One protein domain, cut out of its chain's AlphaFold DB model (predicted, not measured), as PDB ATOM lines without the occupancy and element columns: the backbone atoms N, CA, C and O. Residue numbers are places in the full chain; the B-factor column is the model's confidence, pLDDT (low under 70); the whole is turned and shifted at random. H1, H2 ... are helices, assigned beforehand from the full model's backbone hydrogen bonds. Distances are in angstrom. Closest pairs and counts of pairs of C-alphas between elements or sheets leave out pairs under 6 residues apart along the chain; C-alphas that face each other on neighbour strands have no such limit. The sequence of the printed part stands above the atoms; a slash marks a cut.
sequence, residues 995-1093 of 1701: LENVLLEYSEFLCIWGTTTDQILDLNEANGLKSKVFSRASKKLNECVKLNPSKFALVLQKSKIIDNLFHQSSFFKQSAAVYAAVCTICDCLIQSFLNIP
ATOM      1  N   LEU A 995      58.529 -99.216 -24.385       87.79
ATOM      2  CA  LEU A 995      59.859 -98.969 -23.809       87.79
ATOM      3  C   LEU A 995      59.813 -97.928 -22.682       87.79
ATOM      4  O   LEU A 995      60.489 -98.085 -21.666       87.79
ATOM      5  N   GLU A 996      58.979 -96.899 -22.817       86.51
ATOM      6  CA  GLU A 996      58.751 -95.890 -21.786       86.51
ATOM      7  C   GLU A 996      58.166 -96.478 -20.494       86.51
ATOM      8  O   GLU A 996      58.500 -95.988 -19.417       86.51
ATOM      9  N   ASN A 997      57.363 -97.548 -20.572       86.59
ATOM     10  CA  ASN A 997      56.802 -98.217 -19.396       86.59
ATOM     11  C   ASN A 997      57.897 -99.000 -18.646       86.59
ATOM     12  O   ASN A 997      57.982 -98.904 -17.421       86.59
ATOM     13  N   VAL A 998      58.793 -99.688 -19.371       89.18
ATOM     14  CA  VAL A 998      59.983-100.344 -18.788       89.18
ATOM     15  C   VAL A 998      60.911 -99.320 -18.132       89.18
ATOM     16  O   VAL A 998      61.315 -99.503 -16.985       89.18
ATOM     17  N   LEU A 999      61.218 -98.217 -18.822       90.21
ATOM     18  CA  LEU A 999      62.075 -97.151 -18.292       90.21
ATOM     19  C   LEU A 999      61.473 -96.484 -17.049       90.21
ATOM     20  O   LEU A 999      62.202 -96.206 -16.094       90.21
ATOM     21  N   LEU A1000      60.156 -96.252 -17.039       85.66
ATOM     22  CA  LEU A1000      59.451 -95.675 -15.898       85.66
ATOM     23  C   LEU A1000      59.521 -96.593 -14.675       85.66
ATOM     24  O   LEU A1000      59.900 -96.138 -13.598       85.66
ATOM     25  N   GLU A1001      59.186 -97.873 -14.834       86.54
ATOM     26  CA  GLU A1001      59.207 -98.847 -13.738       86.54
ATOM     27  C   GLU A1001      60.632 -99.095 -13.220       86.54
ATOM     28  O   GLU A1001      60.866 -99.072 -12.010       86.54
ATOM     29  N   TYR A1002      61.613 -99.209 -14.120       90.79
ATOM     30  CA  TYR A1002      63.020 -99.328 -13.740       90.79
ATOM     31  C   TYR A1002      63.499 -98.090 -12.964       90.79
ATOM     32  O   TYR A1002      64.195 -98.200 -11.953       90.79
ATOM     33  N   SER A1003      63.095 -96.892 -13.388       86.80
ATOM     34  CA  SER A1003      63.454 -95.663 -12.681       86.80
ATOM     35  C   SER A1003      62.793 -95.531 -11.305       86.80
ATOM     36  O   SER A1003      63.442 -95.060 -10.372       86.80
ATOM     37  N   GLU A1004      61.553 -96.008 -11.145       80.76
ATOM     38  CA  GLU A1004      60.879 -96.107  -9.846       80.76
ATOM     39  C   GLU A1004      61.647 -97.056  -8.923       80.76
ATOM     40  O   GLU A1004      61.964 -96.680  -7.794       80.76
ATOM     41  N   PHE A1005      62.017 -98.245  -9.415       85.28
ATOM     42  CA  PHE A1005      62.853 -99.185  -8.672       85.28
ATOM     43  C   PHE A1005      64.180 -98.546  -8.239       85.28
ATOM     44  O   PHE A1005      64.536 -98.636  -7.067       85.28
ATOM     45  N   LEU A1006      64.893 -97.853  -9.136       83.78
ATOM     46  CA  LEU A1006      66.152 -97.179  -8.796       83.78
ATOM     47  C   LEU A1006      65.939 -96.068  -7.753       83.78
ATOM     48  O   LEU A1006      66.733 -95.947  -6.819       83.78
ATOM     49  N   CYS A1007      64.860 -95.289  -7.862       74.95
ATOM     50  CA  CYS A1007      64.481 -94.312  -6.845       74.95
ATOM     51  C   CYS A1007      64.242 -94.982  -5.485       74.95
ATOM     52  O   CYS A1007      64.857 -94.559  -4.508       74.95
ATOM     53  N   ILE A1008      63.423 -96.040  -5.422       71.88
ATOM     54  CA  ILE A1008      63.126 -96.792  -4.190       71.88
ATOM     55  C   ILE A1008      64.398 -97.421  -3.611       71.88
ATOM     56  O   ILE A1008      64.674 -97.233  -2.428       71.88
ATOM     57  N   TRP A1009      65.211 -98.102  -4.420       76.16
ATOM     58  CA  TRP A1009      66.446 -98.754  -3.972       76.16
ATOM     59  C   TRP A1009      67.463 -97.748  -3.420       76.16
ATOM     60  O   TRP A1009      68.087 -97.994  -2.389       76.16
ATOM     61  N   GLY A1010      67.553 -96.555  -4.019       70.80
ATOM     62  CA  GLY A1010      68.314 -95.436  -3.458       70.80
ATOM     63  C   GLY A1010      67.828 -94.971  -2.075       70.80
ATOM     64  O   GLY A1010      68.603 -94.352  -1.338       70.80
ATOM     65  N   THR A1011      66.583 -95.286  -1.685       65.69
ATOM     66  CA  THR A1011      66.053 -95.021  -0.335       65.69
ATOM     67  C   THR A1011      66.327 -96.135   0.676       65.69
ATOM     68  O   THR A1011      66.590 -95.828   1.838       65.69
ATOM     69  N   THR A1012      66.304 -97.405   0.251       62.50
ATOM     70  CA  THR A1012      66.201 -98.572   1.149       62.50
ATOM     71  C   THR A1012      67.529 -99.206   1.567       62.50
ATOM     72  O   THR A1012      67.514-100.159   2.343       62.50
ATOM     73  N   THR A1013      68.685 -98.707   1.109       54.95
ATOM     74  CA  THR A1013      69.998 -99.231   1.539       54.95
ATOM     75  C   THR A1013      70.292 -98.892   3.004       54.95
ATOM     76  O   THR A1013      70.964 -97.897   3.312       54.95
ATOM     77  N   ASP A1014      69.791 -99.731   3.901       50.90
ATOM     78  CA  ASP A1014      70.159 -99.774   5.307       50.90
ATOM     79  C   ASP A1014      71.318-100.757   5.543       50.90
ATOM     80  O   ASP A1014      71.415-101.802   4.907       50.90
ATOM     81  N   GLN A1015      72.150-100.414   6.532       50.39
ATOM     82  CA  GLN A1015      73.174-101.255   7.176       50.39
ATOM     83  C   GLN A1015      74.507-101.498   6.404       50.39
ATOM     84  O   GLN A1015      74.567-101.753   5.209       50.39
ATOM     85  N   ILE A1016      75.610-101.417   7.168       51.13
ATOM     86  CA  ILE A1016      77.031-101.713   6.845       51.13
ATOM     87  C   ILE A1016      77.871-100.640   6.100       51.13
ATOM     88  O   ILE A1016      79.037-100.494   6.458       51.13
ATOM     89  N   LEU A1017      77.354 -99.833   5.163       48.44
ATOM     90  CA  LEU A1017      78.192 -98.833   4.448       48.44
ATOM     91  C   LEU A1017      78.562 -97.576   5.274       48.44
ATOM     92  O   LEU A1017      77.742 -97.052   6.039       48.44
ATOM     93  N   ASP A1018      79.767 -97.030   5.040       51.72
ATOM     94  CA  ASP A1018      80.173 -95.683   5.488       51.72
ATOM     95  C   ASP A1018      79.234 -94.608   4.900       51.72
ATOM     96  O   ASP A1018      78.706 -94.745   3.800       51.72
ATOM     97  N   LEU A1019      79.053 -93.488   5.604       50.77
ATOM     98  CA  LEU A1019      78.364 -92.297   5.099       50.77
ATOM     99  C   LEU A1019      78.909 -91.827   3.740       50.77
ATOM    100  O   LEU A1019      78.115 -91.401   2.904       50.77
ATOM    101  N   ASN A1020      80.223 -91.888   3.493       54.50
ATOM    102  CA  ASN A1020      80.776 -91.479   2.196       54.50
ATOM    103  C   ASN A1020      80.444 -92.494   1.091       54.50
ATOM    104  O   ASN A1020      80.029 -92.093   0.004       54.50
ATOM    105  N   GLU A1021      80.563 -93.792   1.376       52.55
ATOM    106  CA  GLU A1021      80.222 -94.874   0.444       52.55
ATOM    107  C   GLU A1021      78.724 -94.905   0.129       52.55
ATOM    108  O   GLU A1021      78.339 -94.964  -1.036       52.55
ATOM    109  N   ALA A1022      77.871 -94.765   1.147       53.99
ATOM    110  CA  ALA A1022      76.425 -94.660   0.999       53.99
ATOM    111  C   ALA A1022      76.030 -93.427   0.172       53.99
ATOM    112  O   ALA A1022      75.165 -93.528  -0.695       53.99
ATOM    113  N   ASN A1023      76.681 -92.275   0.376       59.23
ATOM    114  CA  ASN A1023      76.459 -91.084  -0.452       59.23
ATOM    115  C   ASN A1023      76.945 -91.286  -1.900       59.23
ATOM    116  O   ASN A1023      76.272 -90.856  -2.837       59.23
ATOM    117  N   GLY A1024      78.080 -91.963  -2.102       61.13
ATOM    118  CA  GLY A1024      78.605 -92.301  -3.427       61.13
ATOM    119  C   GLY A1024      77.702 -93.273  -4.191       61.13
ATOM    120  O   GLY A1024      77.410 -93.049  -5.367       61.13
ATOM    121  N   LEU A1025      77.207 -94.315  -3.518       58.32
ATOM    122  CA  LEU A1025      76.273 -95.290  -4.079       58.32
ATOM    123  C   LEU A1025      74.927 -94.633  -4.411       58.32
ATOM    124  O   LEU A1025      74.470 -94.746  -5.547       58.32
ATOM    125  N   LYS A1026      74.347 -93.868  -3.476       66.47
ATOM    126  CA  LYS A1026      73.107 -93.106  -3.701       66.47
ATOM    127  C   LYS A1026      73.237 -92.148  -4.882       66.47
ATOM    128  O   LYS A1026      72.376 -92.150  -5.752       66.47
ATOM    129  N   SER A1027      74.342 -91.406  -4.981       67.82
ATOM    130  CA  SER A1027      74.621 -90.525  -6.124       67.82
ATOM    131  C   SER A1027      74.617 -91.280  -7.464       67.82
ATOM    132  O   SER A1027      73.979 -90.838  -8.421       67.82
ATOM    133  N   LYS A1028      75.246 -92.464  -7.534       76.63
ATOM    134  CA  LYS A1028      75.233 -93.310  -8.743       76.63
ATOM    135  C   LYS A1028      73.840 -93.856  -9.071       76.63
ATOM    136  O   LYS A1028      73.433 -93.799 -10.229       76.63
ATOM    137  N   VAL A1029      73.107 -94.367  -8.080       79.53
ATOM    138  CA  VAL A1029      71.753 -94.925  -8.265       79.53
ATOM    139  C   VAL A1029      70.771 -93.842  -8.721       79.53
ATOM    140  O   VAL A1029      70.073 -94.027  -9.717       79.53
ATOM    141  N   PHE A1030      70.782 -92.670  -8.084       77.09
ATOM    142  CA  PHE A1030      69.932 -91.544  -8.472       77.09
ATOM    143  C   PHE A1030      70.314 -90.935  -9.829       77.09
ATOM    144  O   PHE A1030      69.431 -90.597 -10.613       77.09
ATOM    145  N   SER A1031      71.604 -90.882 -10.179       78.32
ATOM    146  CA  SER A1031      72.040 -90.494 -11.530       78.32
ATOM    147  C   SER A1031      71.472 -91.437 -12.607       78.32
ATOM    148  O   SER A1031      70.950 -90.981 -13.629       78.32
ATOM    149  N   ARG A1032      71.466 -92.755 -12.349       86.05
ATOM    150  CA  ARG A1032      70.819 -93.742 -13.233       86.05
ATOM    151  C   ARG A1032      69.307 -93.527 -13.312       86.05
ATOM    152  O   ARG A1032      68.785 -93.469 -14.422       86.05
ATOM    153  N   ALA A1033      68.624 -93.340 -12.178       84.48
ATOM    154  CA  ALA A1033      67.184 -93.064 -12.146       84.48
ATOM    155  C   ALA A1033      66.822 -91.814 -12.972       84.48
ATOM    156  O   ALA A1033      65.933 -91.868 -13.819       84.48
ATOM    157  N   SER A1034      67.578 -90.721 -12.807       81.80
ATOM    158  CA  SER A1034      67.416 -89.482 -13.578       81.80
ATOM    159  C   SER A1034      67.611 -89.694 -15.083       81.80
ATOM    160  O   SER A1034      66.835 -89.163 -15.875       81.80
ATOM    161  N   LYS A1035      68.599 -90.502 -15.504       86.99
ATOM    162  CA  LYS A1035      68.800 -90.830 -16.926       86.99
ATOM    163  C   LYS A1035      67.606 -91.598 -17.508       86.99
ATOM    164  O   LYS A1035      67.157 -91.258 -18.599       86.99
ATOM    165  N   LYS A1036      67.076 -92.589 -16.782       89.67
ATOM    166  CA  LYS A1036      65.931 -93.412 -17.224       89.67
ATOM    167  C   LYS A1036      64.619 -92.613 -17.259       89.67
ATOM    168  O   LYS A1036      63.895 -92.710 -18.244       89.67
ATOM    169  N   LEU A1037      64.357 -91.756 -16.263       84.40
ATOM    170  CA  LEU A1037      63.204 -90.837 -16.262       84.40
ATOM    171  C   LEU A1037      63.264 -89.831 -17.420       84.40
ATOM    172  O   LEU A1037      62.282 -89.676 -18.143       84.40
ATOM    173  N   ASN A1038      64.414 -89.179 -17.629       83.22
ATOM    174  CA  ASN A1038      64.583 -88.213 -18.719       83.22
ATOM    175  C   ASN A1038      64.393 -88.873 -20.097       83.22
ATOM    176  O   ASN A1038      63.902 -88.228 -21.017       83.22
ATOM    177  N   GLU A1039      64.786 -90.140 -20.264       88.36
ATOM    178  CA  GLU A1039      64.538 -90.882 -21.504       88.36
ATOM    179  C   GLU A1039      63.060 -91.278 -21.655       88.36
ATOM    180  O   GLU A1039      62.493 -91.070 -22.724       88.36
ATOM    181  N   CYS A1040      62.410 -91.754 -20.586       87.76
ATOM    182  CA  CYS A1040      60.975 -92.058 -20.562       87.76
ATOM    183  C   CYS A1040      60.126 -90.855 -21.016       87.76
ATOM    184  O   CYS A1040      59.341 -90.975 -21.954       87.76
ATOM    185  N   VAL A1041      60.341 -89.675 -20.420       84.65
ATOM    186  CA  VAL A1041      59.580 -88.456 -20.756       84.65
ATOM    187  C   VAL A1041      59.921 -87.924 -22.158       84.65
ATOM    188  O   VAL A1041      59.067 -87.325 -22.805       84.65
ATOM    189  N   LYS A1042      61.135 -88.169 -22.674       85.49
ATOM    190  CA  LYS A1042      61.489 -87.842 -24.070       85.49
ATOM    191  C   LYS A1042      60.817 -88.759 -25.090       85.49
ATOM    192  O   LYS A1042      60.472 -88.285 -26.166       85.49
ATOM    193  N   LEU A1043      60.670 -90.048 -24.777       85.30
ATOM    194  CA  LEU A1043      59.971 -91.009 -25.636       85.30
ATOM    195  C   LEU A1043      58.462 -90.751 -25.641       85.30
ATOM    196  O   LEU A1043      57.842 -90.808 -26.698       85.30
ATOM    197  N   ASN A1044      57.886 -90.446 -24.475       83.33
ATOM    198  CA  ASN A1044      56.456 -90.217 -24.329       83.33
ATOM    199  C   ASN A1044      56.165 -89.100 -23.297       83.33
ATOM    200  O   ASN A1044      56.085 -89.375 -22.092       83.33
ATOM    201  N   PRO A1045      56.004 -87.835 -23.740       82.67
ATOM    202  CA  PRO A1045      55.822 -86.692 -22.844       82.67
ATOM    203  C   PRO A1045      54.615 -86.774 -21.902       82.67
ATOM    204  O   PRO A1045      54.677 -86.196 -20.817       82.67
ATOM    205  N   SER A1046      53.551 -87.515 -22.237       78.82
ATOM    206  CA  SER A1046      52.381 -87.649 -21.351       78.82
ATOM    207  C   SER A1046      52.701 -88.384 -20.044       78.82
ATOM    208  O   SER A1046      52.133 -88.074 -18.991       78.82
ATOM    209  N   LYS A1047      53.711 -89.270 -20.047       79.70
ATOM    210  CA  LYS A1047      54.197 -89.959 -18.838       79.70
ATOM    211  C   LYS A1047      54.775 -88.980 -17.795       79.70
ATOM    212  O   LYS A1047      54.902 -89.364 -16.633       79.70
ATOM    213  N   PHE A1048      55.042 -87.711 -18.141       80.02
ATOM    214  CA  PHE A1048      55.412 -86.650 -17.189       80.02
ATOM    215  C   PHE A1048      54.415 -86.526 -16.029       80.02
ATOM    216  O   PHE A1048      54.827 -86.417 -14.873       80.02
ATOM    217  N   ALA A1049      53.110 -86.596 -16.312       74.41
ATOM    218  CA  ALA A1049      52.078 -86.479 -15.286       74.41
ATOM    219  C   ALA A1049      52.113 -87.664 -14.298       74.41
ATOM    220  O   ALA A1049      51.990 -87.480 -13.087       74.41
ATOM    221  N   LEU A1050      52.387 -88.873 -14.797       73.55
ATOM    222  CA  LEU A1050      52.544 -90.079 -13.981       73.55
ATOM    223  C   LEU A1050      53.821 -90.033 -13.119       73.55
ATOM    224  O   LEU A1050      53.794 -90.442 -11.958       73.55
ATOM    225  N   VAL A1051      54.923 -89.478 -13.637       74.02
ATOM    226  CA  VAL A1051      56.145 -89.208 -12.848       74.02
ATOM    227  C   VAL A1051      55.853 -88.205 -11.725       74.02
ATOM    228  O   VAL A1051      56.199 -88.463 -10.571       74.02
ATOM    229  N   LEU A1052      55.159 -87.105 -12.040       73.58
ATOM    230  CA  LEU A1052      54.747 -86.065 -11.092       73.58
ATOM    231  C   LEU A1052      53.873 -86.638  -9.956       73.58
ATOM    232  O   LEU A1052      54.101 -86.338  -8.780       73.58
ATOM    233  N   GLN A1053      52.932 -87.530 -10.284       69.26
ATOM    234  CA  GLN A1053      52.131 -88.262  -9.298       69.26
ATOM    235  C   GLN A1053      52.975 -89.229  -8.448       69.26
ATOM    236  O   GLN A1053      52.836 -89.234  -7.225       69.26
ATOM    237  N   LYS A1054      53.894 -90.008  -9.040       67.75
ATOM    238  CA  LYS A1054      54.758 -90.939  -8.283       67.75
ATOM    239  C   LYS A1054      55.649 -90.225  -7.261       67.75
ATOM    240  O   LYS A1054      55.843 -90.746  -6.163       67.75
ATOM    241  N   SER A1055      56.108 -89.003  -7.535       67.11
ATOM    242  CA  SER A1055      56.795 -88.189  -6.518       67.11
ATOM    243  C   SER A1055      55.928 -87.861  -5.293       67.11
ATOM    244  O   SER A1055      56.469 -87.825  -4.191       67.11
ATOM    245  N   LYS A1056      54.602 -87.696  -5.440       64.21
ATOM    246  CA  LYS A1056      53.676 -87.514  -4.299       64.21
ATOM    247  C   LYS A1056      53.555 -88.784  -3.441       64.21
ATOM    248  O   LYS A1056      53.367 -88.696  -2.234       64.21
ATOM    249  N   ILE A1057      53.708 -89.971  -4.034       62.93
ATOM    250  CA  ILE A1057      53.736 -91.242  -3.286       62.93
ATOM    251  C   ILE A1057      55.033 -91.359  -2.473       62.93
ATOM    252  O   ILE A1057      55.003 -91.729  -1.301       62.93
ATOM    253  N   ILE A1058      56.174 -90.997  -3.065       60.72
ATOM    254  CA  ILE A1058      57.477 -91.032  -2.378       60.72
ATOM    255  C   ILE A1058      57.534 -89.984  -1.242       60.72
ATOM    256  O   ILE A1058      58.142 -90.235  -0.205       60.72
ATOM    257  N   ASP A1059      56.826 -88.860  -1.374       60.88
ATOM    258  CA  ASP A1059      56.596 -87.884  -0.297       60.88
ATOM    259  C   ASP A1059      55.779 -88.457   0.881       60.88
ATOM    260  O   ASP A1059      56.129 -88.272   2.047       60.88
ATOM    261  N   ASN A1060      54.750 -89.267   0.615       61.71
ATOM    262  CA  ASN A1060      54.028 -89.955   1.691       61.71
ATOM    263  C   ASN A1060      54.938 -90.941   2.457       61.71
ATOM    264  O   ASN A1060      54.854 -91.023   3.684       61.71
ATOM    265  N   LEU A1061      55.869 -91.621   1.772       59.09
ATOM    266  CA  LEU A1061      56.892 -92.459   2.421       59.09
ATOM    267  C   LEU A1061      57.880 -91.633   3.267       59.09
ATOM    268  O   LEU A1061      58.350 -92.107   4.302       59.09
ATOM    269  N   PHE A1062      58.174 -90.388   2.878       56.03
ATOM    270  CA  PHE A1062      59.019 -89.484   3.666       56.03
ATOM    271  C   PHE A1062      58.387 -89.194   5.030       56.03
ATOM    272  O   PHE A1062      59.047 -89.353   6.061       56.03
ATOM    273  N   HIS A1063      57.095 -88.860   5.051       55.74
ATOM    274  CA  HIS A1063      56.344 -88.595   6.281       55.74
ATOM    275  C   HIS A1063      56.172 -89.822   7.197       55.74
ATOM    276  O   HIS A1063      55.914 -89.653   8.387       55.74
ATOM    277  N   GLN A1064      56.363 -91.037   6.677       58.59
ATOM    278  CA  GLN A1064      56.343 -92.290   7.447       58.59
ATOM    279  C   GLN A1064      57.735 -92.738   7.932       58.59
ATOM    280  O   GLN A1064      57.839 -93.642   8.761       58.59
ATOM    281  N   SER A1065      58.816 -92.122   7.439       56.98
ATOM    282  CA  SER A1065      60.185 -92.530   7.770       56.98
ATOM    283  C   SER A1065      60.581 -92.136   9.202       56.98
ATOM    284  O   SER A1065      60.735 -90.962   9.533       56.98
ATOM    285  N   SER A1066      60.778 -93.134  10.070       53.30
ATOM    286  CA  SER A1066      61.145 -92.931  11.481       53.30
ATOM    287  C   SER A1066      62.646 -92.703  11.702       53.30
ATOM    288  O   SER A1066      63.045 -92.105  12.703       53.30
ATOM    289  N   PHE A1067      63.495 -93.146  10.768       58.61
ATOM    290  CA  PHE A1067      64.946 -92.989  10.849       58.61
ATOM    291  C   PHE A1067      65.452 -91.889   9.920       58.61
ATOM    292  O   PHE A1067      65.283 -91.961   8.706       58.61
ATOM    293  N   PHE A1068      66.219 -90.942  10.469       54.34
ATOM    294  CA  PHE A1068      66.791 -89.828   9.705       54.34
ATOM    295  C   PHE A1068      67.537 -90.256   8.419       54.34
ATOM    296  O   PHE A1068      67.438 -89.587   7.391       54.34
ATOM    297  N   LYS A1069      68.265 -91.384   8.442       54.26
ATOM    298  CA  LYS A1069      68.966 -91.907   7.252       54.26
ATOM    299  C   LYS A1069      68.010 -92.286   6.119       54.26
ATOM    300  O   LYS A1069      68.376 -92.095   4.960       54.26
ATOM    301  N   GLN A1070      66.829 -92.807   6.452       58.59
ATOM    302  CA  GLN A1070      65.769 -93.135   5.502       58.59
ATOM    303  C   GLN A1070      65.118 -91.842   5.003       58.59
ATOM    304  O   GLN A1070      65.074 -91.633   3.794       58.59
ATOM    305  N   SER A1071      64.764 -90.908   5.897       57.18
ATOM    306  CA  SER A1071      64.227 -89.589   5.521       57.18
ATOM    307  C   SER A1071      65.142 -88.867   4.527       57.18
ATOM    308  O   SER A1071      64.693 -88.433   3.473       57.18
ATOM    309  N   ALA A1072      66.452 -88.811   4.794       56.24
ATOM    310  CA  ALA A1072      67.439 -88.196   3.904       56.24
ATOM    311  C   ALA A1072      67.613 -88.929   2.556       56.24
ATOM    312  O   ALA A1072      68.025 -88.319   1.569       56.24
ATOM    313  N   ALA A1073      67.319 -90.230   2.499       60.28
ATOM    314  CA  ALA A1073      67.414 -91.029   1.283       60.28
ATOM    315  C   ALA A1073      66.165 -90.874   0.401       60.28
ATOM    316  O   ALA A1073      66.290 -90.608  -0.792       60.28
ATOM    317  N   VAL A1074      64.975 -90.938   1.009       62.79
ATOM    318  CA  VAL A1074      63.696 -90.589   0.371       62.79
ATOM    319  C   VAL A1074      63.747 -89.154  -0.152       62.79
ATOM    320  O   VAL A1074      63.406 -88.898  -1.303       62.79
ATOM    321  N   TYR A1075      64.302 -88.237   0.640       62.30
ATOM    322  CA  TYR A1075      64.524 -86.854   0.242       62.30
ATOM    323  C   TYR A1075      65.360 -86.717  -1.051       62.30
ATOM    324  O   TYR A1075      65.005 -85.961  -1.961       62.30
ATOM    325  N   ALA A1076      66.451 -87.480  -1.168       62.81
ATOM    326  CA  ALA A1076      67.287 -87.500  -2.367       62.81
ATOM    327  C   ALA A1076      66.578 -88.141  -3.582       62.81
ATOM    328  O   ALA A1076      66.759 -87.672  -4.709       62.81
ATOM    329  N   ALA A1077      65.719 -89.143  -3.366       64.76
ATOM    330  CA  ALA A1077      64.884 -89.717  -4.422       64.76
ATOM    331  C   ALA A1077      63.898 -88.683  -4.988       64.76
ATOM    332  O   ALA A1077      63.846 -88.495  -6.206       64.76
ATOM    333  N   VAL A1078      63.186 -87.943  -4.127       65.80
ATOM    334  CA  VAL A1078      62.257 -86.896  -4.587       65.80
ATOM    335  C   VAL A1078      62.996 -85.746  -5.270       65.80
ATOM    336  O   VAL A1078      62.545 -85.287  -6.317       65.80
ATOM    337  N   CYS A1079      64.167 -85.331  -4.765       65.01
ATOM    338  CA  CYS A1079      65.030 -84.368  -5.465       65.01
ATOM    339  C   CYS A1079      65.353 -84.799  -6.890       65.01
ATOM    340  O   CYS A1079      65.310 -83.976  -7.795       65.01
ATOM    341  N   THR A1080      65.679 -86.075  -7.083       67.07
ATOM    342  CA  THR A1080      66.073 -86.634  -8.382       67.07
ATOM    343  C   THR A1080      64.914 -86.611  -9.374       67.07
ATOM    344  O   THR A1080      65.102 -86.259 -10.540       67.07
ATOM    345  N   ILE A1081      63.704 -86.924  -8.900       70.15
ATOM    346  CA  ILE A1081      62.476 -86.834  -9.696       70.15
ATOM    347  C   ILE A1081      62.170 -85.371 -10.029       70.15
ATOM    348  O   ILE A1081      61.956 -85.050 -11.194       70.15
ATOM    349  N   CYS A1082      62.238 -84.466  -9.047       67.39
ATOM    350  CA  CYS A1082      62.055 -83.031  -9.275       67.39
ATOM    351  C   CYS A1082      63.073 -82.489 -10.286       67.39
ATOM    352  O   CYS A1082      62.667 -81.836 -11.241       67.39
ATOM    353  N   ASP A1083      64.364 -82.813 -10.138       67.29
ATOM    354  CA  ASP A1083      65.441 -82.420 -11.057       67.29
ATOM    355  C   ASP A1083      65.188 -82.905 -12.497       67.29
ATOM    356  O   ASP A1083      65.464 -82.177 -13.454       67.29
ATOM    357  N   CYS A1084      64.619 -84.102 -12.660       70.23
ATOM    358  CA  CYS A1084      64.191 -84.616 -13.959       70.23
ATOM    359  C   CYS A1084      62.989 -83.843 -14.525       70.23
ATOM    360  O   CYS A1084      62.982 -83.498 -15.708       70.23
ATOM    361  N   LEU A1085      61.990 -83.541 -13.690       71.04
ATOM    362  CA  LEU A1085      60.805 -82.782 -14.089       71.04
ATOM    363  C   LEU A1085      61.184 -81.357 -14.544       71.04
ATOM    364  O   LEU A1085      60.688 -80.932 -15.583       71.04
ATOM    365  N   ILE A1086      62.134 -80.662 -13.891       67.38
ATOM    366  CA  ILE A1086      62.647 -79.348 -14.369       67.38
ATOM    367  C   ILE A1086      63.205 -79.452 -15.787       67.38
ATOM    368  O   ILE A1086      62.906 -78.633 -16.655       67.38
ATOM    369  N   GLN A1087      64.089 -80.435 -15.984       70.37
ATOM    370  CA  GLN A1087      64.859 -80.602 -17.213       70.37
ATOM    371  C   GLN A1087      63.949 -81.022 -18.363       70.37
ATOM    372  O   GLN A1087      64.120 -80.561 -19.489       70.37
ATOM    373  N   SER A1088      62.957 -81.859 -18.066       72.84
ATOM    374  CA  SER A1088      61.972 -82.314 -19.037       72.84
ATOM    375  C   SER A1088      60.968 -81.216 -19.388       72.84
ATOM    376  O   SER A1088      60.719 -81.014 -20.569       72.84
ATOM    377  N   PHE A1089      60.453 -80.458 -18.409       74.06
ATOM    378  CA  PHE A1089      59.390 -79.456 -18.600       74.06
ATOM    379  C   PHE A1089      59.683 -78.442 -19.715       74.06
ATOM    380  O   PHE A1089      58.829 -78.201 -20.563       74.06
ATOM    381  N   LEU A1090      60.910 -77.908 -19.770       67.83
ATOM    382  CA  LEU A1090      61.336 -76.959 -20.811       67.83
ATOM    383  C   LEU A1090      61.365 -77.555 -22.231       67.83
ATOM    384  O   LEU A1090      61.451 -76.807 -23.200       67.83
ATOM    385  N   ASN A1091      61.319 -78.882 -22.349       73.58
ATOM    386  CA  ASN A1091      61.358 -79.628 -23.604       73.58
ATOM    387  C   ASN A1091      60.009 -80.288 -23.952       73.58
ATOM    388  O   ASN A1091      59.927 -80.955 -24.979       73.58
ATOM    389  N   ILE A1092      58.962 -80.128 -23.129       77.17
ATOM    390  CA  ILE A1092      57.623 -80.663 -23.424       77.17
ATOM    391  C   ILE A1092      56.981 -79.805 -24.528       77.17
ATOM    392  O   ILE A1092      56.798 -78.600 -24.319       77.17
ATOM    393  N   PRO A1093      56.599 -80.389 -25.682       80.47
ATOM    394  CA  PRO A1093      55.891 -79.659 -26.730       80.47
ATOM    395  C   PRO A1093      54.520 -79.150 -26.241       80.47
ATOM    396  O   PRO A1093      53.809 -79.913 -25.578       80.47
TER     397      PRO A1093
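AT A GLANCE: This is residues 995 to 1093 of the 1701 residues of the protein "Clu domain-containing protein" of Dictyostelium discoideum (UniProt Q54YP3). Four helices run up and down in a long bundle, each against the one before it in the chain, and two helical hairpins, H1 with H2 and H3 with H4, make it up. H2 and H3 are at opposite corners of the bundle, and the side between H1 and H3 is the loosest. The printed part has 99 residues with four named helices, H1 to H4 in chain order, and no named strand; the class is all helix. It is compact, with a radius of gyration of the C-alphas of 13.4 A, and elongated, spanning 44 by 24 by 22 A.

IN THESE COORDINATES: H1 holds residues 995 to 1012, 25.8 A long, from C-alpha 995 at (59.859, -98.969, -23.809). H2, residues 1019 to 1043, is the longest at 35.8 A. H3, residues 1047 to 1064, measures 26.5 A. H4, residues 1068 to 1089, measures 31.0 A, to C-alpha 1089 at (59.390, -79.456, -18.600).

HOW THE PARTS SIT: H1 and H2 touch at a shallow tilt of 19 degrees, opposite ways, closest at the C-alphas of Ser 1003 and Ala 1033, 4.6 A. With residues 1007 to 1012 alone H1 touches H4, closest at the C-alphas of Thr 1011 and Ala 1073, 4.5 A. H1 and H3 are close but not clearly touching, 7.9 A between the closest C-alphas, Leu 1000 and Val 1051. H2 and H4 touch, the same way at 29 degrees, closest at the C-alphas of Ser 1034 and Cys 1084, 5.9 A. H2 and H3 only just touch, with 3 pairs of C-alphas within 8 A, and only at the corner. H3 and H4 touch, opposite ways at 17 degrees, closest at the C-alphas of Phe 1062 and Ser 1071, 5.5 A. Every O i to N i+4 pair is within hydrogen-bond range in H1, H2 and H4, and 13 of 14 in H3.

THE WHOLE: The C-alphas farthest apart, Ile 1016 and Pro 1093, are 45.4 A apart. The printed part has no cut. The links H2 to H3 and H3 to H4 are tight; H1 to H2 is short. Mean pLDDT of the printed part is 70.4, with 49 residues under 70, among them 1011 to 1027 and 1053 to 1080.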